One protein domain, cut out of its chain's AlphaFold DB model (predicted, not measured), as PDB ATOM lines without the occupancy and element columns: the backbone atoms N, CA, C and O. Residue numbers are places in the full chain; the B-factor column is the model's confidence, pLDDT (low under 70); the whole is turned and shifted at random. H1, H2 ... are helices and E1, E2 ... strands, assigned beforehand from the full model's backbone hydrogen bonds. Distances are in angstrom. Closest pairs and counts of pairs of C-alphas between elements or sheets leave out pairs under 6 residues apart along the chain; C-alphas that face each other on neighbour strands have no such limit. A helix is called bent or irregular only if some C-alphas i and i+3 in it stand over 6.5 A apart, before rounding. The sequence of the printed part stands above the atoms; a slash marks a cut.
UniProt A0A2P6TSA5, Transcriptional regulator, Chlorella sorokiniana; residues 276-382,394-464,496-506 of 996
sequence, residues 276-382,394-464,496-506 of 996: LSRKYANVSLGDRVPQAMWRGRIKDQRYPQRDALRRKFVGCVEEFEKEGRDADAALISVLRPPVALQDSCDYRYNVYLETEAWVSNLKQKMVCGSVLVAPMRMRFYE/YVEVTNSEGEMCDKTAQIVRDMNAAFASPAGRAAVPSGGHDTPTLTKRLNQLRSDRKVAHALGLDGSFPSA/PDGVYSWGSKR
ATOM      1  N   LEU A 276       3.086  15.057 -45.506       89.38
ATOM      2  CA  LEU A 276       4.501  14.980 -45.152       89.38
ATOM      3  C   LEU A 276       5.398  15.519 -46.273       89.38
ATOM      4  O   LEU A 276       6.293  16.318 -46.005       89.38
ATOM      5  N   SER A 277       5.123  15.149 -47.525       89.25
ATOM      6  CA  SER A 277       5.891  15.622 -48.684       89.25
ATOM      7  C   SER A 277       5.791  17.136 -48.841       89.25
ATOM      8  O   SER A 277       6.808  17.802 -48.978       89.25
ATOM      9  N   ARG A 278       4.579  17.709 -48.761       87.94
ATOM     10  CA  ARG A 278       4.375  19.162 -48.890       87.94
ATOM     11  C   ARG A 278       5.035  19.938 -47.761       87.94
ATOM     12  O   ARG A 278       5.634  20.977 -48.015       87.94
ATOM     13  N   LYS A 279       4.943  19.436 -46.528       88.00
ATOM     14  CA  LYS A 279       5.512  20.108 -45.356       88.00
ATOM     15  C   LYS A 279       7.029  20.278 -45.453       88.00
ATOM     16  O   LYS A 279       7.540  21.304 -45.024       88.00
ATOM     17  N   TYR A 280       7.726  19.296 -46.023       91.00
ATOM     18  CA  TYR A 280       9.188  19.305 -46.128       91.00
ATOM     19  C   TYR A 280       9.709  19.534 -47.552       91.00
ATOM     20  O   TYR A 280      10.915  19.447 -47.763       91.00
ATOM     21  N   ALA A 281       8.839  19.876 -48.510       89.12
ATOM     22  CA  ALA A 281       9.223  20.138 -49.901       89.12
ATOM     23  C   ALA A 281      10.259  21.267 -50.021       89.12
ATOM     24  O   ALA A 281      11.163  21.189 -50.846       89.12
ATOM     25  N   ASN A 282      10.148  22.282 -49.159       88.94
ATOM     26  CA  ASN A 282      11.025  23.452 -49.153       88.94
ATOM     27  C   ASN A 282      11.979  23.473 -47.947       88.94
ATOM     28  O   ASN A 282      12.498  24.534 -47.626       88.94
ATOM     29  N   VAL A 283      12.196  22.349 -47.254       92.19
ATOM     30  CA  VAL A 283      13.110  22.271 -46.099       92.19
ATOM     31  C   VAL A 283      14.358  21.502 -46.510       92.19
ATOM     32  O   VAL A 283      14.286  20.292 -46.752       92.19
ATOM     33  N   SER A 284      15.509  22.181 -46.549       92.94
ATOM     34  CA  SER A 284      16.778  21.533 -46.887       92.94
ATOM     35  C   SER A 284      17.133  20.467 -45.851       92.94
ATOM     36  O   SER A 284      17.014  20.683 -44.645       92.94
ATOM     37  N   LEU A 285      17.609  19.304 -46.306       94.19
ATOM     38  CA  LEU A 285      18.108  18.249 -45.416       94.19
ATOM     39  C   LEU A 285      19.313  18.728 -44.580       94.19
ATOM     40  O   LEU A 285      19.508  18.264 -43.453       94.19
ATOM     41  N   GLY A 286      20.084  19.685 -45.106       91.94
ATOM     42  CA  GLY A 286      21.195  20.325 -44.401       91.94
ATOM     43  C   GLY A 286      20.741  21.169 -43.207       91.94
ATOM     44  O   GLY A 286      21.415  21.158 -42.179       91.94
ATOM     45  N   ASP A 287      19.566  21.798 -43.302       92.06
ATOM     46  CA  ASP A 287      19.024  22.718 -42.289       92.06
ATOM     47  C   ASP A 287      18.325  21.975 -41.122       92.06
ATOM     48  O   ASP A 287      18.111  22.533 -40.046       92.06
ATOM     49  N   ARG A 288      18.009  20.682 -41.293       94.94
ATOM     50  CA  ARG A 288      17.365  19.840 -40.265       94.94
ATOM     51  C   ARG A 288      18.275  19.570 -39.064       94.94
ATOM     52  O   ARG A 288      19.499  19.524 -39.180       94.94
ATOM     53  N   VAL A 289      17.665  19.281 -37.913       94.94
ATOM     54  CA  VAL A 289      18.366  18.972 -36.659       94.94
ATOM     55  C   VAL A 289      19.300  17.763 -36.853       94.94
ATOM     56  O   VAL A 289      18.816  16.674 -37.176       94.94
ATOM     57  N   PRO A 290      20.620  17.901 -36.619       95.19
ATOM     58  CA  PRO A 290      21.625  16.876 -36.914       95.19
ATOM     59  C   PRO A 290      21.702  15.768 -35.840       95.19
ATOM     60  O   PRO A 290      22.786  15.358 -35.435       95.19
ATOM     61  N   GLN A 291      20.551  15.281 -35.368       95.38
ATOM     62  CA  GLN A 291      20.428  14.234 -34.344       95.38
ATOM     63  C   GLN A 291      19.685  13.007 -34.887       95.38
ATOM     64  O   GLN A 291      18.763  13.142 -35.694       95.38
ATOM     65  N   ALA A 292      20.050  11.819 -34.401       95.62
ATOM     66  CA  ALA A 292      19.277  10.590 -34.548       95.62
ATOM     67  C   ALA A 292      18.057  10.620 -33.633       95.62
ATOM     68  O   ALA A 292      18.153  10.428 -32.421       95.62
ATOM     69  N   MET A 293      16.898  10.873 -34.234       93.31
ATOM     70  CA  MET A 293      15.636  11.006 -33.525       93.31
ATOM     71  C   MET A 293      14.889   9.688 -33.448       93.31
ATOM     72  O   MET A 293      14.459   9.143 -34.471       93.31
ATOM     73  N   TRP A 294      14.628   9.233 -32.225       91.31
ATOM     74  CA  TRP A 294      13.664   8.177 -31.975       91.31
ATOM     75  C   TRP A 294      12.504   8.650 -31.094       91.31
ATOM     76  O   TRP A 294      12.684   9.265 -30.042       91.31
ATOM     77  N   ARG A 295      11.287   8.276 -31.508       85.56
ATOM     78  CA  ARG A 295      10.064   8.405 -30.713       85.56
ATOM     79  C   ARG A 295       9.258   7.116 -30.746       85.56
ATOM     80  O   ARG A 295       9.031   6.548 -31.815       85.56
ATOM     81  N   GLY A 296       8.742   6.712 -29.592       80.56
ATOM     82  CA  GLY A 296       7.857   5.564 -29.495       80.56
ATOM     83  C   GLY A 296       7.596   5.123 -28.063       80.56
ATOM     84  O   GLY A 296       8.121   5.676 -27.095       80.56
ATOM     85  N   ARG A 297       6.759   4.096 -27.944       81.62
ATOM     86  CA  ARG A 297       6.470   3.429 -26.678       81.62
ATOM     87  C   ARG A 297       7.635   2.509 -26.304       81.62
ATOM     88  O   ARG A 297       8.187   1.834 -27.163       81.62
ATOM     89  N   ILE A 298       7.981   2.475 -25.018       84.19
ATOM     90  CA  ILE A 298       9.074   1.646 -24.470       84.19
ATOM     91  C   ILE A 298       8.595   0.576 -23.474       84.19
ATOM     92  O   ILE A 298       9.395  -0.190 -22.936       84.19
ATOM     93  N   LYS A 299       7.296   0.548 -23.167       81.44
ATOM     94  CA  LYS A 299       6.704  -0.330 -22.154       81.44
ATOM     95  C   LYS A 299       5.394  -0.918 -22.666       81.44
ATOM     96  O   LYS A 299       4.527  -0.175 -23.120       81.44
ATOM     97  N   ASP A 300       5.249  -2.225 -22.492       78.56
ATOM     98  CA  ASP A 300       4.020  -2.984 -22.690       78.56
ATOM     99  C   ASP A 300       3.806  -3.845 -21.441       78.56
ATOM    100  O   ASP A 300       4.721  -4.553 -21.017       78.56
ATOM    101  N   GLN A 301       2.639  -3.732 -20.807       79.62
ATOM    102  CA  GLN A 301       2.336  -4.495 -19.594       79.62
ATOM    103  C   GLN A 301       1.956  -5.944 -19.907       79.62
ATOM    104  O   GLN A 301       2.210  -6.823 -19.087       79.62
ATOM    105  N   ARG A 302       1.366  -6.192 -21.082       79.94
ATOM    106  CA  ARG A 302       0.910  -7.520 -21.505       79.94
ATOM    107  C   ARG A 302       2.054  -8.318 -22.121       79.94
ATOM    108  O   ARG A 302       2.183  -9.504 -21.839       79.94
ATOM    109  N   TYR A 303       2.917  -7.648 -22.885       82.75
ATOM    110  CA  TYR A 303       4.058  -8.257 -23.573       82.75
ATOM    111  C   TYR A 303       5.384  -7.588 -23.198       82.75
ATOM    112  O   TYR A 303       5.939  -6.833 -23.999       82.75
ATOM    113  N   PRO A 304       5.952  -7.856 -22.006       84.06
ATOM    114  CA  PRO A 304       7.156  -7.169 -21.535       84.06
ATOM    115  C   PRO A 304       8.348  -7.231 -22.505       84.06
ATOM    116  O   PRO A 304       9.119  -6.269 -22.591       84.06
ATOM    117  N   GLN A 305       8.487  -8.327 -23.259       84.06
ATOM    118  CA  GLN A 305       9.591  -8.528 -24.206       84.06
ATOM    119  C   GLN A 305       9.443  -7.733 -25.510       84.06
ATOM    120  O   GLN A 305      10.453  -7.333 -26.083       84.06
ATOM    121  N   ARG A 306       8.212  -7.363 -25.892       86.94
ATOM    122  CA  ARG A 306       7.890  -6.701 -27.167       86.94
ATOM    123  C   ARG A 306       8.800  -5.520 -27.501       86.94
ATOM    124  O   ARG A 306       9.219  -5.373 -28.643       86.94
ATOM    125  N   ASP A 307       9.076  -4.666 -26.513       89.56
ATOM    126  CA  ASP A 307       9.814  -3.404 -26.671       89.56
ATOM    127  C   ASP A 307      11.266  -3.467 -26.128       89.56
ATOM    128  O   ASP A 307      11.844  -2.426 -25.798       89.56
ATOM    129  N   ALA A 308      11.871  -4.656 -25.992       89.69
ATOM    130  CA  ALA A 308      13.220  -4.818 -25.425       89.69
ATOM    131  C   ALA A 308      14.284  -3.990 -26.164       89.69
ATOM    132  O   ALA A 308      15.029  -3.233 -25.534       89.69
ATOM    133  N   LEU A 309      14.280  -4.045 -27.499       90.06
ATOM    134  CA  LEU A 309      15.224  -3.308 -28.337       90.06
ATOM    135  C   LEU A 309      15.098  -1.787 -28.180       90.06
ATOM    136  O   LEU A 309      16.089  -1.067 -28.079       90.06
ATOM    137  N   ARG A 310      13.857  -1.297 -28.096       91.44
ATOM    138  CA  ARG A 310      13.550   0.128 -27.917       91.44
ATOM    139  C   ARG A 310      14.027   0.645 -26.567       91.44
ATOM    140  O   ARG A 310      14.591   1.732 -26.499       91.44
ATOM    141  N   ARG A 311      13.830  -0.127 -25.491       90.94
ATOM    142  CA  ARG A 311      14.347   0.232 -24.160       90.94
ATOM    143  C   ARG A 311      15.862   0.335 -24.157       90.94
ATOM    144  O   ARG A 311      16.387   1.272 -23.568       90.94
ATOM    145  N   LYS A 312      16.534  -0.600 -24.831       91.88
ATOM    146  CA  LYS A 312      17.987  -0.599 -24.956       91.88
ATOM    147  C   LYS A 312      18.493   0.649 -25.675       91.88
ATOM    148  O   LYS A 312      19.310   1.366 -25.117       91.88
ATOM    149  N   PHE A 313      17.924   0.972 -26.836       93.69
ATOM    150  CA  PHE A 313      18.288   2.185 -27.571       93.69
ATOM    151  C   PHE A 313      18.049   3.469 -26.765       93.69
ATOM    152  O   PHE A 313      18.883   4.368 -26.750       93.69
ATOM    153  N   VAL A 314      16.915   3.564 -26.062       92.06
ATOM    154  CA  VAL A 314      16.617   4.733 -25.217       92.06
ATOM    155  C   VAL A 314      17.592   4.861 -24.045       92.06
ATOM    156  O   VAL A 314      17.877   5.979 -23.625       92.06
ATOM    157  N   GLY A 315      18.124   3.741 -23.551       93.19
ATOM    158  CA  GLY A 315      19.164   3.717 -22.526       93.19
ATOM    159  C   GLY A 315      20.505   4.297 -22.979       93.19
ATOM    160  O   GLY A 315      21.235   4.789 -22.128       93.19
ATOM    161  N   CYS A 316      20.796   4.329 -24.287       94.75
ATOM    162  CA  CYS A 316      22.082   4.807 -24.809       94.75
ATOM    163  C   CYS A 316      22.418   6.242 -24.375       94.75
ATOM    164  O   CYS A 316      23.574   6.547 -24.110       94.75
ATOM    165  N   VAL A 317      21.420   7.133 -24.290       93.31
ATOM    166  CA  VAL A 317      21.650   8.529 -23.875       93.31
ATOM    167  C   VAL A 317      22.120   8.589 -22.422       93.31
ATOM    168  O   VAL A 317      23.146   9.191 -22.133       93.31
ATOM    169  N   GLU A 318      21.411   7.901 -21.524       93.19
ATOM    170  CA  GLU A 318      21.763   7.839 -20.101       93.19
ATOM    171  C   GLU A 318      23.099   7.106 -19.876       93.19
ATOM    172  O   GLU A 318      23.853   7.446 -18.966       93.19
ATOM    173  N   GLU A 319      23.403   6.098 -20.698       94.06
ATOM    174  CA  GLU A 319      24.682   5.380 -20.696       94.06
ATOM    175  C   GLU A 319      25.844   6.320 -21.044       94.06
ATOM    176  O   GLU A 319      26.775   6.455 -20.250       94.06
ATOM    177  N   PHE A 320      25.744   7.065 -22.148       94.94
ATOM    178  CA  PHE A 320      26.758   8.048 -22.528       94.94
ATOM    179  C   PHE A 320      26.927   9.164 -21.496       94.94
ATOM    180  O   PHE A 320      28.058   9.527 -21.176       94.94
ATOM    181  N   GLU A 321      25.836   9.685 -20.934       91.38
ATOM    182  CA  GLU A 321      25.892  10.697 -19.870       91.38
ATOM    183  C   GLU A 321      26.637  10.173 -18.630       91.38
ATOM    184  O   GLU A 321      27.489  10.869 -18.073       91.38
ATOM    185  N   LYS A 322      26.388   8.922 -18.218       93.69
ATOM    186  CA  LYS A 322      27.098   8.282 -17.092       93.69
ATOM    187  C   LYS A 322      28.581   8.054 -17.373       93.69
ATOM    188  O   LYS A 322      29.385   8.110 -16.445       93.69
ATOM    189  N   GLU A 323      28.942   7.811 -18.627       94.00
ATOM    190  CA  GLU A 323      30.331   7.670 -19.080       94.00
ATOM    191  C   GLU A 323      31.048   9.019 -19.279       94.00
ATOM    192  O   GLU A 323      32.246   9.042 -19.567       94.00
ATOM    193  N   GLY A 324      30.347  10.149 -19.129       89.50
ATOM    194  CA  GLY A 324      30.882  11.486 -19.400       89.50
ATOM    195  C   GLY A 324      31.009  11.810 -20.894       89.50
ATOM    196  O   GLY A 324      31.722  12.736 -21.271       89.50
ATOM    197  N   ARG A 325      30.326  11.066 -21.766       90.25
ATOM    198  CA  ARG A 325      30.312  11.248 -23.225       90.25
ATOM    199  C   ARG A 325      29.145  12.140 -23.658       90.25
ATOM    200  O   ARG A 325      28.364  11.777 -24.535       90.25
ATOM    201  N   ASP A 326      29.062  13.339 -23.076       86.50
ATOM    202  CA  ASP A 326      28.005  14.334 -23.346       86.50
ATOM    203  C   ASP A 326      27.831  14.621 -24.854       86.50
ATOM    204  O   ASP A 326      26.719  14.831 -25.338       86.50
ATOM    205  N   ALA A 327      28.932  14.620 -25.617       85.75
ATOM    206  CA  ALA A 327      28.907  14.851 -27.060       85.75
ATOM    207  C   ALA A 327      28.201  13.723 -27.834       85.75
ATOM    208  O   ALA A 327      27.516  14.001 -28.814       85.75
ATOM    209  N   ASP A 328      28.319  12.473 -27.380       91.50
ATOM    210  CA  ASP A 328      27.665  11.317 -28.006       91.50
ATOM    211  C   ASP A 328      26.200  11.227 -27.595       91.50
ATOM    212  O   ASP A 328      25.335  10.982 -28.438       91.50
ATOM    213  N   ALA A 329      25.911  11.532 -26.326       92.12
ATOM    214  CA  ALA A 329      24.551  11.714 -25.839       92.12
ATOM    215  C   ALA A 329      23.803  12.767 -26.674       92.12
ATOM    216  O   ALA A 329      22.663  12.540 -27.071       92.12
ATOM    217  N   ALA A 330      24.463  13.875 -27.033       91.94
ATOM    218  CA  ALA A 330      23.871  14.922 -27.858       91.94
ATOM    219  C   ALA A 330      23.517  14.466 -29.286       91.94
ATOM    220  O   ALA A 330      22.638  15.072 -29.893       91.94
ATOM    221  N   LEU A 331      24.132  13.415 -29.840       94.06
ATOM    222  CA  LEU A 331      23.833  12.932 -31.199       94.06
ATOM    223  C   LEU A 331      22.538  12.114 -31.272       94.06
ATOM    224  O   LEU A 331      21.970  11.968 -32.357       94.06
ATOM    225  N   ILE A 332      22.052  11.603 -30.142       94.44
ATOM    226  CA  ILE A 332      20.832  10.802 -30.055       94.44
ATOM    227  C   ILE A 332      19.771  11.612 -29.323       94.44
ATOM    228  O   ILE A 332      19.993  12.159 -28.250       94.44
ATOM    229  N   SER A 333      18.571  11.675 -29.885       91.50
ATOM    230  CA  SER A 333      17.473  12.385 -29.253       91.50
ATOM    231  C   SER A 333      16.276  11.457 -29.064       91.50
ATOM    232  O   SER A 333      15.687  10.938 -30.013       91.50
ATOM    233  N   VAL A 334      15.948  11.230 -27.788       85.44
ATOM    234  CA  VAL A 334      14.856  10.372 -27.308       85.44
ATOM    235  C   VAL A 334      13.858  11.243 -26.548       85.44
ATOM    236  O   VAL A 334      14.019  11.544 -25.368       85.44
ATOM    237  N   LEU A 335      12.847  11.760 -27.248       67.25
ATOM    238  CA  LEU A 335      12.055  12.879 -26.724       67.25
ATOM    239  C   LEU A 335      10.910  12.497 -25.786       67.25
ATOM    240  O   LEU A 335      10.181  11.530 -26.011       67.25
ATOM    241  N   ARG A 336      10.717  13.350 -24.768       56.53
ATOM    242  CA  ARG A 336       9.520  13.449 -23.919       56.53
ATOM    243  C   ARG A 336       9.205  14.941 -23.678       56.53
ATOM    244  O   ARG A 336      10.093  15.629 -23.178       56.53
ATOM    245  N   PRO A 337       7.994  15.462 -23.983       51.69
ATOM    246  CA  PRO A 337       6.849  14.808 -24.635       51.69
ATOM    247  C   PRO A 337       7.116  14.473 -26.119       51.69
ATOM    248  O   PRO A 337       8.037  15.034 -26.715       51.69
ATOM    249  N   PRO A 338       6.371  13.518 -26.711       62.84
ATOM    250  CA  PRO A 338       6.691  12.979 -28.028       62.84
ATOM    251  C   PRO A 338       6.481  14.012 -29.140       62.84
ATOM    252  O   PRO A 338       5.465  14.699 -29.185       62.84
ATOM    253  N   VAL A 339       7.427  14.056 -30.077       73.44
ATOM    254  CA  VAL A 339       7.297  14.771 -31.355       73.44
ATOM    255  C   VAL A 339       6.118  14.181 -32.131       73.44
ATOM    256  O   VAL A 339       5.978  12.950 -32.212       73.44
ATOM    257  N   ALA A 340       5.251  15.035 -32.682       81.19
ATOM    258  CA  ALA A 340       4.187  14.575 -33.571       81.19
ATOM    259  C   ALA A 340       4.813  13.872 -34.784       81.19
ATOM    260  O   ALA A 340       5.922  14.211 -35.197       81.19
ATOM    261  N   LEU A 341       4.157  12.874 -35.376       82.75
ATOM    262  CA  LEU A 341       4.781  12.144 -36.485       82.75
ATOM    263  C   LEU A 341       5.074  13.071 -37.675       82.75
ATOM    264  O   LEU A 341       6.137  12.939 -38.283       82.75
ATOM    265  N   GLN A 342       4.214  14.074 -37.915       86.19
ATOM    266  CA  GLN A 342       4.450  15.133 -38.910       86.19
ATOM    267  C   GLN A 342       5.692  15.997 -38.650       86.19
ATOM    268  O   GLN A 342       6.134  16.713 -39.546       86.19
ATOM    269  N   ASP A 343       6.241  15.978 -37.440       88.06
ATOM    270  CA  ASP A 343       7.399  16.780 -37.020       88.06
ATOM    271  C   ASP A 343       8.676  15.925 -36.939       88.06
ATOM    272  O   ASP A 343       9.767  16.434 -36.707       88.06
ATOM    273  N   SER A 344       8.573  14.606 -37.150       87.31
ATOM    274  CA  SER A 344       9.730  13.701 -37.065       87.31
ATOM    275  C   SER A 344      10.837  14.045 -38.065       87.31
ATOM    276  O   SER A 344      11.998  13.724 -37.832       87.31
ATOM    277  N   CYS A 345      10.488  14.729 -39.152       90.44
ATOM    278  CA  CYS A 345      11.412  15.100 -40.214       90.44
ATOM    279  C   CYS A 345      12.020  16.491 -40.041       90.44
ATOM    280  O   CYS A 345      12.813  16.904 -40.879       90.44
ATOM    281  N   ASP A 346      11.750  17.174 -38.924       93.50
ATOM    282  CA  ASP A 346      12.603  18.273 -38.462       93.50
ATOM    283  C   ASP A 346      14.023  17.758 -38.144       93.50
ATOM    284  O   ASP A 346      14.969  18.534 -38.053       93.50
ATOM    285  N   TYR A 347      14.193  16.439 -38.000       95.00
ATOM    286  CA  TYR A 347      15.471  15.772 -37.782       95.00
ATOM    287  C   TYR A 347      16.045  15.221 -39.077       95.00
ATOM    288  O   TYR A 347      15.345  14.631 -39.904       95.00
ATOM    289  N   ARG A 348      17.360  15.362 -39.224       95.44
ATOM    290  CA  ARG A 348      18.121  14.847 -40.359       95.44
ATOM    291  C   ARG A 348      18.095  13.321 -40.408       95.44
ATOM    292  O   ARG A 348      18.011  12.756 -41.496       95.44
ATOM    293  N   TYR A 349      18.101  12.673 -39.241       97.12
ATOM    294  CA  TYR A 349      18.124  11.219 -39.111       97.12
ATOM    295  C   TYR A 349      16.899  10.724 -38.337       97.12
ATOM    296  O   TYR A 349      16.704  11.041 -37.162       97.12
ATOM    297  N   ASN A 350      16.079   9.912 -38.997       95.25
ATOM    298  CA  ASN A 350      14.901   9.287 -38.414       95.25
ATOM    299  C   ASN A 350      15.229   7.843 -38.029       95.25
ATOM    300  O   ASN A 350      15.472   7.006 -38.894       95.25
ATOM    301  N   VAL A 351      15.196   7.534 -36.735       94.62
ATOM    302  CA  VAL A 351      15.504   6.188 -36.241       94.62
ATOM    303  C   VAL A 351      14.282   5.280 -36.381       94.62
ATOM    304  O   VAL A 351      13.184   5.642 -35.931       94.62
ATOM    305  N   TYR A 352      14.470   4.097 -36.963       93.25
ATOM    306  CA  TYR A 352      13.496   3.007 -36.993       93.25
ATOM    307  C   TYR A 352      13.997   1.830 -36.156       93.25
ATOM    308  O   TYR A 352      15.109   1.345 -36.337       93.25
ATOM    309  N   LEU A 353      13.165   1.400 -35.208       90.25
ATOM    310  CA  LEU A 353      13.436   0.272 -34.324       90.25
ATOM    311  C   LEU A 353      12.220  -0.638 -34.313       90.25
ATOM    312  O   LEU A 353      11.125  -0.232 -33.888       90.25
ATOM    313  N   GLU A 354      12.450  -1.864 -34.756       86.12
ATOM    314  CA  GLU A 354      11.464  -2.930 -34.732       86.12
ATOM    315  C   GLU A 354      11.074  -3.316 -33.307       86.12
ATOM    316  O   GLU A 354      11.731  -2.986 -32.312       86.12
ATOM    317  N   THR A 355       9.965  -4.033 -33.235       84.94
ATOM    318  CA  THR A 355       9.520  -4.764 -32.057       84.94
ATOM    319  C   THR A 355       9.174  -6.175 -32.461       84.94
ATOM    320  O   THR A 355       9.030  -6.445 -33.645       84.94
ATOM    321  N   GLU A 356       8.909  -7.046 -31.492       84.31
ATOM    322  CA  GLU A 356       8.281  -8.348 -31.775       84.31
ATOM    323  C   GLU A 356       6.852  -8.216 -32.345       84.31
ATOM    324  O   GLU A 356       6.181  -9.208 -32.590       84.31
ATOM    325  N   ALA A 357       6.382  -6.986 -32.553       83.75
ATOM    326  CA  ALA A 357       5.087  -6.641 -33.094       83.75
ATOM    327  C   ALA A 357       5.211  -5.621 -34.234       83.75
ATOM    328  O   ALA A 357       6.212  -4.905 -34.339       83.75
ATOM    329  N   TRP A 358       4.138  -5.499 -35.004       84.06
ATOM    330  CA  TRP A 358       4.000  -4.618 -36.151       84.06
ATOM    331  C   TRP A 358       4.190  -3.133 -35.792       84.06
ATOM    332  O   TRP A 358       3.818  -2.666 -34.707       84.06
ATOM    333  N   VAL A 359       4.790  -2.389 -36.730       82.25
ATOM    334  CA  VAL A 359       5.119  -0.960 -36.614       82.25
ATOM    335  C   VAL A 359       4.794  -0.244 -37.929       82.25
ATOM    336  O   VAL A 359       5.506  -0.401 -38.914       82.25
ATOM    337  N   SER A 360       3.770   0.608 -37.922       81.06
ATOM    338  CA  SER A 360       3.197   1.252 -39.118       81.06
ATOM    339  C   SER A 360       3.952   2.447 -39.693       81.06
ATOM    340  O   SER A 360       3.668   2.855 -40.820       81.06
ATOM    341  N   ASN A 361       4.855   3.056 -38.917       85.19
ATOM    342  CA  ASN A 361       5.346   4.411 -39.186       85.19
ATOM    343  C   ASN A 361       6.591   4.499 -40.093       85.19
ATOM    344  O   ASN A 361       7.158   5.585 -40.255       85.19
ATOM    345  N   LEU A 362       7.045   3.371 -40.651       91.12
ATOM    346  CA  LEU A 362       8.256   3.288 -41.473       91.12
ATOM    347  C   LEU A 362       8.132   4.144 -42.745       91.12
ATOM    348  O   LEU A 362       8.978   5.000 -43.004       91.12
ATOM    349  N   LYS A 363       7.032   3.986 -43.492       91.69
ATOM    350  CA  LYS A 363       6.753   4.744 -44.725       91.69
ATOM    351  C   LYS A 363       6.663   6.258 -44.481       91.69
ATOM    352  O   LYS A 363       7.218   7.045 -45.247       91.69
ATOM    353  N   GLN A 364       6.073   6.681 -43.360       89.44
ATOM    354  CA  GLN A 364       5.970   8.089 -42.952       89.44
ATOM    355  C   GLN A 364       7.344   8.699 -42.631       89.44
ATOM    356  O   GLN A 364       7.580   9.866 -42.933       89.44
ATOM    357  N   LYS A 365       8.267   7.924 -42.046       89.62
ATOM    358  CA  LYS A 365       9.640   8.382 -41.762       89.62
ATOM    359  C   LYS A 365      10.472   8.594 -43.027       89.62
ATOM    360  O   LYS A 365      11.369   9.433 -43.016       89.62
ATOM    361  N   MET A 366      10.185   7.843 -44.089       92.88
ATOM    362  CA  MET A 366      10.932   7.891 -45.350       92.88
ATOM    363  C   MET A 366      10.409   8.961 -46.320       92.88
ATOM    364  O   MET A 366      11.200   9.639 -46.971       92.88
ATOM    365  N   VAL A 367       9.089   9.173 -46.395       92.62
ATOM    366  CA  VAL A 367       8.471  10.038 -47.424       92.62
ATOM    367  C   VAL A 367       8.880  11.516 -47.346       92.62
ATOM    368  O   VAL A 367       8.856  12.232 -48.344       92.62
ATOM    369  N   CYS A 368       9.288  11.987 -46.170       87.56
ATOM    370  CA  CYS A 368       9.698  13.371 -45.942       87.56
ATOM    371  C   CYS A 368      11.191  13.643 -46.213       87.56
ATOM    372  O   CYS A 368      11.649  14.769 -45.996       87.56
ATOM    373  N   GLY A 369      11.974  12.638 -46.626       91.31
ATOM    374  CA  GLY A 369      13.363  12.825 -47.067       91.31
ATOM    375  C   GLY A 369      14.409  12.975 -45.958       91.31
ATOM    376  O   GLY A 369      15.470  13.541 -46.199       91.31
ATOM    377  N   SER A 370      14.133  12.504 -44.737       95.44
ATOM    378  CA  SER A 370      15.187  12.314 -43.725       95.44
ATOM    379  C   SER A 370      15.947  11.014 -43.998       95.44
ATOM    380  O   SER A 370      15.386  10.064 -44.546       95.44
ATOM    381  N   VAL A 371      17.205  10.928 -43.565       97.38
ATOM    382  CA  VAL A 371      17.956   9.667 -43.600       97.38
ATOM    383  C   VAL A 371      17.299   8.697 -42.619       97.38
ATOM    384  O   VAL A 371      17.244   8.966 -41.417       97.38
ATOM    385  N   LEU A 372      16.799   7.565 -43.110       97.44
ATOM    386  CA  LEU A 372      16.313   6.506 -42.235       97.44
ATOM    387  C   LEU A 372      17.508   5.736 -41.660       97.44
ATOM    388  O   LEU A 372      18.330   5.216 -42.413       97.44
ATOM    389  N   VAL A 373      17.586   5.645 -40.335       97.38
ATOM    390  CA  VAL A 373      18.628   4.900 -39.619       97.38
ATOM    391  C   VAL A 373      17.976   3.746 -38.869       97.38
ATOM    392  O   VAL A 373      17.096   3.963 -38.040       97.38
ATOM    393  N   ALA A 374      18.417   2.525 -39.139       96.38
ATOM    394  CA  ALA A 374      18.044   1.316 -38.422       96.38
ATOM    395  C   ALA A 374      19.241   0.874 -37.558       96.38
ATOM    396  O   ALA A 374      20.178   0.266 -38.080       96.38
ATOM    397  N   PRO A 375      19.251   1.183 -36.240       95.25
ATOM    398  CA  PRO A 375      20.349   0.827 -35.337       95.25
ATOM    399  C   PRO A 375      20.651  -0.672 -35.295       95.25
ATOM    400  O   PRO A 375      21.738  -1.076 -34.901       95.25
ATOM    401  N   MET A 376      19.680  -1.490 -35.694       93.44
ATOM    402  CA  MET A 376      19.799  -2.930 -35.840       93.44
ATOM    403  C   MET A 376      19.212  -3.356 -37.179       93.44
ATOM    404  O   MET A 376      18.292  -2.703 -37.676       93.44
ATOM    405  N   ARG A 377      19.698  -4.479 -37.715       90.81
ATOM    406  CA  ARG A 377      19.106  -5.114 -38.895       90.81
ATOM    407  C   ARG A 377      17.608  -5.340 -38.726       90.81
ATOM    408  O   ARG A 377      17.176  -5.926 -37.732       90.81
ATOM    409  N   MET A 378      16.859  -4.928 -39.745       90.44
ATOM    410  CA  MET A 378      15.424  -5.174 -39.843       90.44
ATOM    411  C   MET A 378      15.167  -6.663 -40.115       90.44
ATOM    412  O   MET A 378      15.659  -7.223 -41.098       90.44
ATOM    413  N   ARG A 379      14.453  -7.328 -39.205       89.19
ATOM    414  CA  ARG A 379      14.060  -8.746 -39.265       89.19
ATOM    415  C   ARG A 379      12.584  -8.925 -39.592       89.19
ATOM    416  O   ARG A 379      12.203  -9.990 -40.081       89.19
ATOM    417  N   PHE A 380      11.773  -7.919 -39.293       91.19
ATOM    418  CA  PHE A 380      10.366  -7.872 -39.638       91.19
ATOM    419  C   PHE A 380      10.194  -7.099 -40.939       91.19
ATOM    420  O   PHE A 380      10.943  -6.183 -41.274       91.19
ATOM    421  N   TYR A 381       9.194  -7.489 -41.713       91.44
ATOM    422  CA  TYR A 381       8.926  -6.845 -42.983       91.44
ATOM    423  C   TYR A 381       7.436  -6.730 -43.277       91.44
ATOM    424  O   TYR A 381       6.616  -7.543 -42.850       91.44
ATOM    425  N   GLU A 382       7.120  -5.710 -44.060       92.56
ATOM    426  CA  GLU A 382       5.841  -5.496 -44.718       92.56
ATOM    427  C   GLU A 382       5.987  -5.885 -46.198       92.56
ATOM    428  O   GLU A 382       7.094  -6.134 -46.688       92.56
ATOM    429  N   TYR A 394      18.284   3.099 -46.898       97.31
ATOM    430  CA  TYR A 394      18.409   3.399 -45.472       97.31
ATOM    431  C   TYR A 394      19.786   2.973 -44.952       97.31
ATOM    432  O   TYR A 394      20.504   2.228 -45.620       97.31
ATOM    433  N   VAL A 395      20.145   3.425 -43.754       97.69
ATOM    434  CA  VAL A 395      21.388   3.060 -43.063       97.69
ATOM    435  C   VAL A 395      21.112   1.949 -42.052       97.69
ATOM    436  O   VAL A 395      20.360   2.160 -41.104       97.69
ATOM    437  N   GLU A 396      21.733   0.785 -42.233       95.62
ATOM    438  CA  GLU A 396      21.770  -0.293 -41.234       95.62
ATOM    439  C   GLU A 396      23.060  -0.172 -40.416       95.62
ATOM    440  O   GLU A 396      24.147  -0.114 -40.988       95.62
ATOM    441  N   VAL A 397      22.954  -0.105 -39.088       95.25
ATOM    442  CA  VAL A 397      24.105   0.239 -38.230       95.25
ATOM    443  C   VAL A 397      24.893  -0.984 -37.777       95.25
ATOM    444  O   VAL A 397      26.120  -1.015 -37.875       95.25
ATOM    445  N   THR A 398      24.220  -1.988 -37.212       93.75
ATOM    446  CA  THR A 398      24.892  -3.181 -36.690       93.75
ATOM    447  C   THR A 398      23.956  -4.386 -36.608       93.75
ATOM    448  O   THR A 398      22.734  -4.271 -36.631       93.75
ATOM    449  N   ASN A 399      24.557  -5.569 -36.489       90.62
ATOM    450  CA  ASN A 399      23.881  -6.819 -36.132       90.62
ATOM    451  C   ASN A 399      24.129  -7.210 -34.665       90.62
ATOM    452  O   ASN A 399      23.550  -8.181 -34.179       90.62
ATOM    453  N   SER A 400      24.992  -6.465 -33.965       92.06
ATOM    454  CA  SER A 400      25.352  -6.694 -32.569       92.06
ATOM    455  C   SER A 400      24.653  -5.690 -31.673       92.06
ATOM    456  O   SER A 400      24.963  -4.502 -31.646       92.06
ATOM    457  N   GLU A 401      23.742  -6.214 -30.867       88.75
ATOM    458  CA  GLU A 401      23.004  -5.451 -29.881       88.75
ATOM    459  C   GLU A 401      23.925  -4.731 -28.876       88.75
ATOM    460  O   GLU A 401      23.561  -3.676 -28.370       88.75
ATOM    461  N   GLY A 402      25.099  -5.288 -28.554       91.56
ATOM    462  CA  GLY A 402      26.065  -4.679 -27.627       91.56
ATOM    463  C   GLY A 402      26.799  -3.460 -28.191       91.56
ATOM    464  O   GLY A 402      27.289  -2.646 -27.427       91.56
ATOM    465  N   GLU A 403      26.840  -3.304 -29.514       93.44
ATOM    466  CA  GLU A 403      27.537  -2.196 -30.186       93.44
ATOM    467  C   GLU A 403      26.578  -1.083 -30.633       93.44
ATOM    468  O   GLU A 403      26.994  -0.113 -31.265       93.44
ATOM    469  N   MET A 404      25.278  -1.239 -30.361       94.44
ATOM    470  CA  MET A 404      24.218  -0.389 -30.902       94.44
ATOM    471  C   MET A 404      24.419   1.088 -30.560       94.44
ATOM    472  O   MET A 404      24.313   1.932 -31.452       94.44
ATOM    473  N   CYS A 405      24.701   1.402 -29.292       94.88
ATOM    474  CA  CYS A 405      24.859   2.780 -28.834       94.88
ATOM    475  C   CYS A 405      26.071   3.429 -29.509       94.88
ATOM    476  O   CYS A 405      25.917   4.418 -30.231       94.88
ATOM    477  N   ASP A 406      27.253   2.826 -29.349       95.06
ATOM    478  CA  ASP A 406      28.515   3.350 -29.877       95.06
ATOM    479  C   ASP A 406      28.495   3.522 -31.390       95.06
ATOM    480  O   ASP A 406      28.835   4.594 -31.897       95.06
ATOM    481  N   LYS A 407      28.052   2.498 -32.128       95.69
ATOM    482  CA  LYS A 407      27.998   2.581 -33.588       95.69
ATOM    483  C   LYS A 407      26.978   3.607 -34.056       95.69
ATOM    484  O   LYS A 407      27.279   4.333 -34.995       95.69
ATOM    485  N   THR A 408      25.820   3.729 -33.400       96.44
ATOM    486  CA  THR A 408      24.840   4.765 -33.768       96.44
ATOM    487  C   THR A 408      25.427   6.162 -33.579       96.44
ATOM    488  O   THR A 408      25.345   6.979 -34.494       96.44
ATOM    489  N   ALA A 409      26.046   6.446 -32.430       95.12
ATOM    490  CA  ALA A 409      26.682   7.743 -32.196       95.12
ATOM    491  C   ALA A 409      27.801   8.011 -33.215       95.12
ATOM    492  O   ALA A 409      27.838   9.083 -33.820       95.12
ATOM    493  N   GLN A 410      28.657   7.018 -33.474       93.50
ATOM    494  CA  GLN A 410      29.745   7.120 -34.446       93.50
ATOM    495  C   GLN A 410      29.230   7.482 -35.844       93.50
ATOM    496  O   GLN A 410      29.684   8.467 -36.423       93.50
ATOM    497  N   ILE A 411      28.249   6.743 -36.374       95.19
ATOM    498  CA  ILE A 411      27.762   7.000 -37.733       95.19
ATOM    499  C   ILE A 411      27.052   8.349 -37.847       95.19
ATOM    500  O   ILE A 411      27.193   9.024 -38.861       95.19
ATOM    501  N   VAL A 412      26.318   8.791 -36.820       95.88
ATOM    502  CA  VAL A 412      25.643  10.097 -36.836       95.88
ATOM    503  C   VAL A 412      26.680  11.215 -36.844       95.88
ATOM    504  O   VAL A 412      26.522  12.187 -37.585       95.88
ATOM    505  N   ARG A 413      27.770  11.060 -36.082       92.44
ATOM    506  CA  ARG A 413      28.903  11.991 -36.085       92.44
ATOM    507  C   ARG A 413      29.548  12.080 -37.469       92.44
ATOM    508  O   ARG A 413      29.714  13.180 -37.991       92.44
ATOM    509  N   ASP A 414      29.845  10.937 -38.078       92.44
ATOM    510  CA  ASP A 414      30.519  10.872 -39.378       92.44
ATOM    511  C   ASP A 414      29.633  11.408 -40.510       92.44
ATOM    512  O   ASP A 414      30.094  12.168 -41.363       92.44
ATOM    513  N   MET A 415      28.334  11.091 -40.489       95.06
ATOM    514  CA  MET A 415      27.370  11.664 -41.429       95.06
ATOM    515  C   MET A 415      27.252  13.180 -41.245       95.06
ATOM    516  O   MET A 415      27.223  13.915 -42.229       95.06
ATOM    517  N   ASN A 416      27.240  13.681 -40.007       93.50
ATOM    518  CA  ASN A 416      27.228  15.119 -39.743       93.50
ATOM    519  C   ASN A 416      28.477  15.821 -40.289       93.50
ATOM    520  O   ASN A 416      28.345  16.877 -40.912       93.50
ATOM    521  N   ALA A 417      29.656  15.214 -40.136       88.69
ATOM    522  CA  ALA A 417      30.887  15.699 -40.756       88.69
ATOM    523  C   ALA A 417      30.790  15.702 -42.295       88.69
ATOM    524  O   ALA A 417      31.243  16.647 -42.940       88.69
ATOM    525  N   ALA A 418      30.123  14.706 -42.891       91.44
ATOM    526  CA  ALA A 418      29.849  14.661 -44.328       91.44
ATOM    527  C   ALA A 418      29.052  15.886 -44.805       91.44
ATOM    528  O   ALA A 418      29.456  16.542 -45.767       91.44
ATOM    529  N   PHE A 419      27.960  16.233 -44.115       91.44
ATOM    530  CA  PHE A 419      27.158  17.429 -44.415       91.44
ATOM    531  C   PHE A 419      27.943  18.731 -44.207       91.44
ATOM    532  O   PHE A 419      27.751  19.689 -44.952       91.44
ATOM    533  N   ALA A 420      28.834  18.766 -43.215       87.31
ATOM    534  CA  ALA A 420      29.660  19.930 -42.910       87.31
ATOM    535  C   ALA A 420      30.856  20.118 -43.863       87.31
ATOM    536  O   ALA A 420      31.467  21.186 -43.860       87.31
ATOM    537  N   SER A 421      31.200  19.122 -44.681       85.94
ATOM    538  CA  SER A 421      32.284  19.237 -45.664       85.94
ATOM    539  C   SER A 421      31.942  20.232 -46.792       85.94
ATOM    540  O   SER A 421      30.761  20.490 -47.056       85.94
ATOM    541  N   PRO A 422      32.937  20.784 -47.518       85.31
ATOM    542  CA  PRO A 422      32.678  21.615 -48.697       85.31
ATOM    543  C   PRO A 422      31.803  20.919 -49.749       85.31
ATOM    544  O   PRO A 422      30.890  21.538 -50.292       85.31
ATOM    545  N   ALA A 423      32.034  19.622 -49.983       86.75
ATOM    546  CA  ALA A 423      31.225  18.812 -50.889       86.75
ATOM    547  C   ALA A 423      29.776  18.667 -50.393       86.75
ATOM    548  O   ALA A 423      28.847  18.795 -51.185       86.75
ATOM    549  N   GLY A 424      29.576  18.472 -49.086       89.69
ATOM    550  CA  GLY A 424      28.249  18.400 -48.471       89.69
ATOM    551  C   GLY A 424      27.465  19.704 -48.583       89.69
ATOM    552  O   GLY A 424      26.322  19.687 -49.035       89.69
ATOM    553  N   ARG A 425      28.091  20.846 -48.271       89.31
ATOM    554  CA  ARG A 425      27.470  22.175 -48.431       89.31
ATOM    555  C   ARG A 425      27.114  22.498 -49.882       89.31
ATOM    556  O   ARG A 425      26.126  23.183 -50.120       89.31
ATOM    557  N   ALA A 426      27.915  22.023 -50.838       89.38
ATOM    558  CA  ALA A 426      27.630  22.182 -52.261       89.38
ATOM    559  C   ALA A 426      26.487  21.265 -52.733       89.38
ATOM    560  O   ALA A 426      25.645  21.696 -53.516       89.38
ATOM    561  N   ALA A 427      26.443  20.018 -52.253       92.06
ATOM    562  CA  ALA A 427      25.427  19.038 -52.636       92.06
ATOM    563  C   ALA A 427      24.059  19.299 -51.986       92.06
ATOM    564  O   ALA A 427      23.025  19.030 -52.594       92.06
ATOM    565  N   VAL A 428      24.048  19.818 -50.757       92.38
ATOM    566  CA  VAL A 428      22.838  20.088 -49.971       92.38
ATOM    567  C   VAL A 428      22.897  21.528 -49.453       92.38
ATOM    568  O   VAL A 428      23.209  21.752 -48.279       92.38
ATOM    569  N   PRO A 429      22.646  22.525 -50.320       85.44
ATOM    570  CA  PRO A 429      22.709  23.921 -49.922       85.44
ATOM    571  C   PRO A 429      21.651  24.244 -48.859       85.44
ATOM    572  O   PRO A 429      20.525  23.736 -48.886       85.44
ATOM    573  N   SER A 430      22.021  25.114 -47.922       81.06
ATOM    574  CA  SER A 430      21.085  25.755 -46.994       81.06
ATOM    575  C   SER A 430      20.220  26.778 -47.731       81.06
ATOM    576  O   SER A 430      20.686  27.380 -48.703       81.06
ATOM    577  N   GLY A 431      19.015  27.055 -47.239       69.19
ATOM    578  CA  GLY A 431      18.153  28.105 -47.809       69.19
ATOM    579  C   GLY A 431      16.702  27.693 -48.024       69.19
ATOM    580  O   GLY A 431      16.002  28.306 -48.830       69.19
ATOM    581  N   GLY A 432      16.257  26.649 -47.323       72.94
ATOM    582  CA  GLY A 432      14.851  26.279 -47.268       72.94
ATOM    583  C   GLY A 432      14.016  27.217 -46.390       72.94
ATOM    584  O   GLY A 432      14.530  28.061 -45.659       72.94
ATOM    585  N   HIS A 433      12.697  27.050 -46.445       83.88
ATOM    586  CA  HIS A 433      11.763  27.662 -45.506       83.88
ATOM    587  C   HIS A 433      11.591  26.719 -44.315       83.88
ATOM    588  O   HIS A 433      10.818  25.762 -44.395       83.88
ATOM    589  N   ASP A 434      12.306  26.984 -43.220       88.25
ATOM    590  CA  ASP A 434      12.197  26.185 -41.999       88.25
ATOM    591  C   ASP A 434      10.749  26.112 -41.501       88.25
ATOM    592  O   ASP A 434      10.007  27.100 -41.477       88.25
ATOM    593  N   THR A 435      10.346  24.930 -41.035       87.81
ATOM    594  CA  THR A 435       9.062  24.784 -40.349       87.81
ATOM    595  C   THR A 435       9.102  25.560 -39.017       87.81
ATOM    596  O   THR A 435      10.170  25.722 -38.409       87.81
ATOM    597  N   PRO A 436       7.951  26.022 -38.490       88.62
ATOM    598  CA  PRO A 436       7.912  26.653 -37.170       88.62
ATOM    599  C   PRO A 436       8.452  25.744 -36.052       88.62
ATOM    600  O   PRO A 436       9.071  26.223 -35.098       88.62
ATOM    601  N   THR A 437       8.241  24.429 -36.173       89.38
ATOM    602  CA  THR A 437       8.718  23.421 -35.218       89.38
ATOM    603  C   THR A 437      10.232  23.232 -35.305       89.38
ATOM    604  O   THR A 437      10.894  23.279 -34.263       89.38
ATOM    605  N   LEU A 438      10.795  23.159 -36.517       91.94
ATOM    606  CA  LEU A 438      12.240  23.120 -36.759       91.94
ATOM    607  C   LEU A 438      12.926  24.375 -36.218       91.94
ATOM    608  O   LEU A 438      13.860  24.272 -35.424       91.94
ATOM    609  N   THR A 439      12.410  25.558 -36.564       90.81
ATOM    610  CA  THR A 439      12.952  26.850 -36.110       90.81
ATOM    611  C   THR A 439      13.017  26.907 -34.585       90.81
ATOM    612  O   THR A 439      14.055  27.212 -33.992       90.81
ATOM    613  N   LYS A 440      11.905  26.563 -33.921       90.44
ATOM    614  CA  LYS A 440      11.828  26.518 -32.458       90.44
ATOM    615  C   LYS A 440      12.860  25.552 -31.881       90.44
ATOM    616  O   LYS A 440      13.510  25.881 -30.887       90.44
ATOM    617  N   ARG A 441      13.019  24.376 -32.487       89.81
ATOM    618  CA  ARG A 441      13.933  23.340 -32.006       89.81
ATOM    619  C   ARG A 441      15.398  23.735 -32.174       89.81
ATOM    620  O   ARG A 441      16.161  23.592 -31.223       89.81
ATOM    621  N   LEU A 442      15.784  24.278 -33.325       91.06
ATOM    622  CA  LEU A 442      17.141  24.775 -33.563       91.06
ATOM    623  C   LEU A 442      17.503  25.894 -32.583       91.06
ATOM    624  O   LEU A 442      18.594  25.879 -32.020       91.06
ATOM    625  N   ASN A 443      16.581  26.820 -32.310       89.75
ATOM    626  CA  ASN A 443      16.803  27.885 -31.329       89.75
ATOM    627  C   ASN A 443      17.011  27.338 -29.908       89.75
ATOM    628  O   ASN A 443      17.883  27.820 -29.189       89.75
ATOM    629  N   GLN A 444      16.262  26.302 -29.516       89.62
ATOM    630  CA  GLN A 444      16.476  25.616 -28.237       89.62
ATOM    631  C   GLN A 444      17.863  24.968 -28.171       89.62
ATOM    632  O   GLN A 444      18.582  25.172 -27.197       89.62
ATOM    633  N   LEU A 445      18.265  24.230 -29.207       89.81
ATOM    634  CA  LEU A 445      19.559  23.543 -29.235       89.81
ATOM    635  C   LEU A 445      20.740  24.523 -29.268       89.81
ATOM    636  O   LEU A 445      21.739  24.282 -28.604       89.81
ATOM    637  N   ARG A 446      20.610  25.658 -29.966       88.75
ATOM    638  CA  ARG A 446      21.621  26.732 -29.988       88.75
ATOM    639  C   ARG A 446      21.820  27.409 -28.629       88.75
ATOM    640  O   ARG A 446      22.879  27.981 -28.395       88.75
ATOM    641  N   SER A 447      20.817  27.371 -27.750       87.69
ATOM    642  CA  SER A 447      20.911  27.991 -26.421       87.69
ATOM    643  C   SER A 447      21.789  27.204 -25.442       87.69
ATOM    644  O   SER A 447      22.354  27.791 -24.520       87.69
ATOM    645  N   ASP A 448      21.962  25.898 -25.666       87.19
ATOM    646  CA  ASP A 448      22.891  25.066 -24.906       87.19
ATOM    647  C   ASP A 448      24.227  24.997 -25.647       87.19
ATOM    648  O   ASP A 448      24.357  24.352 -26.684       87.19
ATOM    649  N   ARG A 449      25.249  25.659 -25.102       81.88
ATOM    650  CA  ARG A 449      26.560  25.772 -25.749       81.88
ATOM    651  C   ARG A 449      27.261  24.420 -25.935       81.88
ATOM    652  O   ARG A 449      27.975  24.257 -26.920       81.88
ATOM    653  N   LYS A 450      27.072  23.459 -25.019       80.12
ATOM    654  CA  LYS A 450      27.679  22.123 -25.143       80.12
ATOM    655  C   LYS A 450      27.018  21.346 -26.276       80.12
ATOM    656  O   LYS A 450      27.710  20.769 -27.109       80.12
ATOM    657  N   VAL A 451      25.687  21.372 -26.321       85.38
ATOM    658  CA  VAL A 451      24.898  20.692 -27.355       85.38
ATOM    659  C   VAL A 451      25.106  21.350 -28.717       85.38
ATOM    660  O   VAL A 451      25.323  20.653 -29.704       85.38
ATOM    661  N   ALA A 452      25.107  22.682 -28.787       84.56
ATOM    662  CA  ALA A 452      25.352  23.429 -30.016       84.56
ATOM    663  C   ALA A 452      26.718  23.092 -30.629       84.56
ATOM    664  O   ALA A 452      26.785  22.849 -31.832       84.56
ATOM    665  N   HIS A 453      27.766  23.008 -29.804       79.56
ATOM    666  CA  HIS A 453      29.102  22.611 -30.244       79.56
ATOM    667  C   HIS A 453      29.147  21.140 -30.686       79.56
ATOM    668  O   HIS A 453      29.636  20.835 -31.768       79.56
ATOM    669  N   ALA A 454      28.568  20.217 -29.905       80.19
ATOM    670  CA  ALA A 454      28.519  18.793 -30.257       80.19
ATOM    671  C   ALA A 454      27.798  18.523 -31.592       80.19
ATOM    672  O   ALA A 454      28.155  17.604 -32.328       80.19
ATOM    673  N   LEU A 455      26.793  19.341 -31.910       85.38
ATOM    674  CA  LEU A 455      25.989  19.255 -33.129       85.38
ATOM    675  C   LEU A 455      26.506  20.119 -34.288       85.38
ATOM    676  O   LEU A 455      25.924  20.077 -35.374       85.38
ATOM    677  N   GLY A 456      27.550  20.921 -34.067       79.00
ATOM    678  CA  GLY A 456      28.085  21.866 -35.047       79.00
ATOM    679  C   GLY A 456      27.137  22.999 -35.446       79.00
ATOM    680  O   GLY A 456      27.240  23.544 -36.544       79.00
ATOM    681  N   LEU A 457      26.203  23.365 -34.564       82.25
ATOM    682  CA  LEU A 457      25.229  24.445 -34.782       82.25
ATOM    683  C   LEU A 457      25.810  25.848 -34.545       82.25
ATOM    684  O   LEU A 457      25.166  26.834 -34.902       82.25
ATOM    685  N   ASP A 458      26.995  25.940 -33.942       72.44
ATOM    686  CA  ASP A 458      27.742  27.183 -33.711       72.44
ATOM    687  C   ASP A 458      28.768  27.491 -34.821       72.44
ATOM    688  O   ASP A 458      29.492  28.483 -34.738       72.44
ATOM    689  N   GLY A 459      28.822  26.658 -35.869       62.94
ATOM    690  CA  GLY A 459      29.787  26.771 -36.965       62.94
ATOM    691  C   GLY A 459      31.114  26.041 -36.726       62.94
ATOM    692  O   GLY A 459      32.004  26.143 -37.569       62.94
ATOM    693  N   SER A 460      31.258  25.290 -35.627       56.62
ATOM    694  CA  SER A 460      32.449  24.493 -35.302       56.62
ATOM    695  C   SER A 460      32.098  23.018 -35.057       56.62
ATOM    696  O   SER A 460      31.171  22.727 -34.315       56.62
ATOM    697  N   PHE A 461      32.815  22.071 -35.676       53.47
ATOM    698  CA  PHE A 461      32.569  20.627 -35.510       53.47
ATOM    699  C   PHE A 461      33.671  19.965 -34.663       53.47
ATOM    700  O   PHE A 461      34.850  20.175 -34.955       53.47
ATOM    701  N   PRO A 462      33.339  19.142 -33.649       52.56
ATOM    702  CA  PRO A 462      34.344  18.417 -32.878       52.56
ATOM    703  C   PRO A 462      34.949  17.268 -33.700       52.56
ATOM    704  O   PRO A 462      34.230  16.507 -34.350       52.56
ATOM    705  N   SER A 463      36.276  17.098 -33.644       48.41
ATOM    706  CA  SER A 463      36.940  15.905 -34.188       48.41
ATOM    707  C   SER A 463      36.614  14.662 -33.345       48.41
ATOM    708  O   SER A 463      36.280  14.773 -32.161       48.41
ATOM    709  N   ALA A 464      36.766  13.460 -33.915       40.03
ATOM    710  CA  ALA A 464      36.576  12.198 -33.185       40.03
ATOM    711  C   ALA A 464      37.453  12.101 -31.913       40.03
ATOM    712  O   ALA A 464      37.028  11.534 -30.911       40.03
ATOM    713  N   PRO A 496      38.612   0.685 -47.772       86.19
ATOM    714  CA  PRO A 496      39.227   0.168 -49.003       86.19
ATOM    715  C   PRO A 496      38.236  -0.418 -50.025       86.19
ATOM    716  O   PRO A 496      38.535  -0.491 -51.214       86.19
ATOM    717  N   ASP A 497      37.057  -0.838 -49.573       88.38
ATOM    718  CA  ASP A 497      35.940  -1.363 -50.368       88.38
ATOM    719  C   ASP A 497      34.995  -0.267 -50.915       88.38
ATOM    720  O   ASP A 497      34.016  -0.563 -51.619       88.38
ATOM    721  N   GLY A 498      35.295   0.998 -50.611       90.12
ATOM    722  CA  GLY A 498      34.500   2.171 -50.960       90.12
ATOM    723  C   GLY A 498      33.284   2.382 -50.058       90.12
ATOM    724  O   GLY A 498      32.403   3.157 -50.425       90.12
ATOM    725  N   VAL A 499      33.197   1.689 -48.919       92.81
ATOM    726  CA  VAL A 499      32.072   1.781 -47.981       92.81
ATOM    727  C   VAL A 499      32.430   2.725 -46.831       92.81
ATOM    728  O   VAL A 499      33.472   2.590 -46.191       92.81
ATOM    729  N   TYR A 500      31.575   3.709 -46.567       94.56
ATOM    730  CA  TYR A 500      31.712   4.627 -45.434       94.56
ATOM    731  C   TYR A 500      31.306   3.963 -44.110       94.56
ATOM    732  O   TYR A 500      30.671   2.908 -44.097       94.56
ATOM    733  N   SER A 501      31.606   4.609 -42.979       92.12
ATOM    734  CA  SER A 501      31.313   4.076 -41.637       92.12
ATOM    735  C   SER A 501      29.833   3.755 -41.391       92.12
ATOM    736  O   SER A 501      29.524   2.898 -40.567       92.12
ATOM    737  N   TRP A 502      28.916   4.376 -42.139       93.94
ATOM    738  CA  TRP A 502      27.476   4.091 -42.125       93.94
ATOM    739  C   TRP A 502      27.043   2.954 -43.073       93.94
ATOM    740  O   TRP A 502      25.866   2.844 -43.410       93.94
ATOM    741  N   GLY A 503      27.971   2.115 -43.541       92.94
ATOM    742  CA  GLY A 503      27.648   0.897 -44.293       92.94
ATOM    743  C   GLY A 503      27.126   1.141 -45.712       92.94
ATOM    744  O   GLY A 503      26.430   0.297 -46.271       92.94
ATOM    745  N   SER A 504      27.438   2.293 -46.310       95.19
ATOM    746  CA  SER A 504      27.018   2.647 -47.668       95.19
ATOM    747  C   SER A 504      28.184   3.154 -48.508       95.19
ATOM    748  O   SER A 504      29.110   3.761 -47.983       95.19
ATOM    749  N   LYS A 505      28.107   2.957 -49.830       95.12
ATOM    750  CA  LYS A 505      28.965   3.643 -50.815       95.12
ATOM    751  C   LYS A 505      28.435   5.029 -51.205       95.12
ATOM    752  O   LYS A 505      29.099   5.763 -51.927       95.12
ATOM    753  N   ARG A 506      27.215   5.351 -50.774       95.69
ATOM    754  CA  ARG A 506      26.498   6.597 -51.043       95.69
ATOM    755  C   ARG A 506      26.649   7.556 -49.872       95.69
ATOM    756  O   ARG A 506      26.725   7.141 -48.709       95.69
TER     757      ARG A 506
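What this domain is: This is residues 276 to 382, 394 to 464 and 496 to 506 of the 996 residues of the protein "Transcriptional regulator" of Chlorella sorokiniana (UniProt A0A2P6TSA5). A small twisted sheet of four short parallel strands, E2, E1, E3, E4 in that order, makes the core; the long helix H6 runs along one of its faces, and H4 and H5 graze it away from H6. H2 packs by edge strand E2, H8 and H9 make a corner, and small helices H1 and H7 lie far from the core. The printed part has 189 residues, in the order H1 E1 H2 H3 E2 H4 E3 H5 E4 H6 H7 H8 H9, class mixed. It is compact, with a radius of gyration of the C-alphas of 16.1 A, and spans 47 by 37 by 37 A.

Where its parts are: H1, residues 276 to 280, begins with C-alpha 276 at (4.501, 14.980, -45.152). E1 is residues 289 to 294, 12.7 A long, and H2 residues 308 to 322, 20.8 A. H3 is residues 326 to 329, E2 332 to 334, H4 341 to 346, E3 347 to 351, H5 362 to 367 and E4 371 to 374. H6, residues 401 to 420, is 29.3 A long, with a kink of 30 degrees near residue 408. H4 and H6 are irregular: C-alphas 342 and 345 are 7.1 A apart, C-alphas 402 and 405 7.7 A. H7 is residues 422 to 427, H8 436 to 447, 16.9 A, and H9 449 to 454, ending with C-alpha 454 at (28.519, 18.793, -30.257).

How they stand to each other: Within hydrogen-bond range are N 333 and O 292 at 2.9 A between E2 and E1, N 348 and O 289 at 2.8 A between E1 and E3, and N 350 and O 371 at 2.8 A between E3 and E4. E1, H2 H3, E2 and E3, H5, E4 are strand-helix-strand units, parallel neighbour strands joined through helices, with right-handed crossovers; E2, H4, E3 is a split one, right-handed, with E1 between its strands. H6 is on the sheet at a height of 8.4 A, along the strands at 16 degrees to E1 on the local plane. H4 touches H8, closest C-alphas Asp 346 and Leu 438, 5.2 A, at a steep tilt of 50 degrees. O i to N i+4 pairs are within range throughout H1, H5, H7, H8 and H9, in 9 of 11 in H2 and 14 of 16 in H6; H4 has 0 of 2, but 2 of 3 O i to N i+3 pairs, and H3 is too short for an i+4 pair.

The domain as a whole: The C-alphas of Arg 302 and Pro 422, 51.0 A, are the two farthest apart. Residues 383 to 393 and 465 to 495 are not printed, with C-alpha gaps of 15.4 A and 20.0 A. The link from E1 to H2 is long. Mean pLDDT of the printed part is 87.9; residues 335 to 338, 431 and 459 to 464 are under 70.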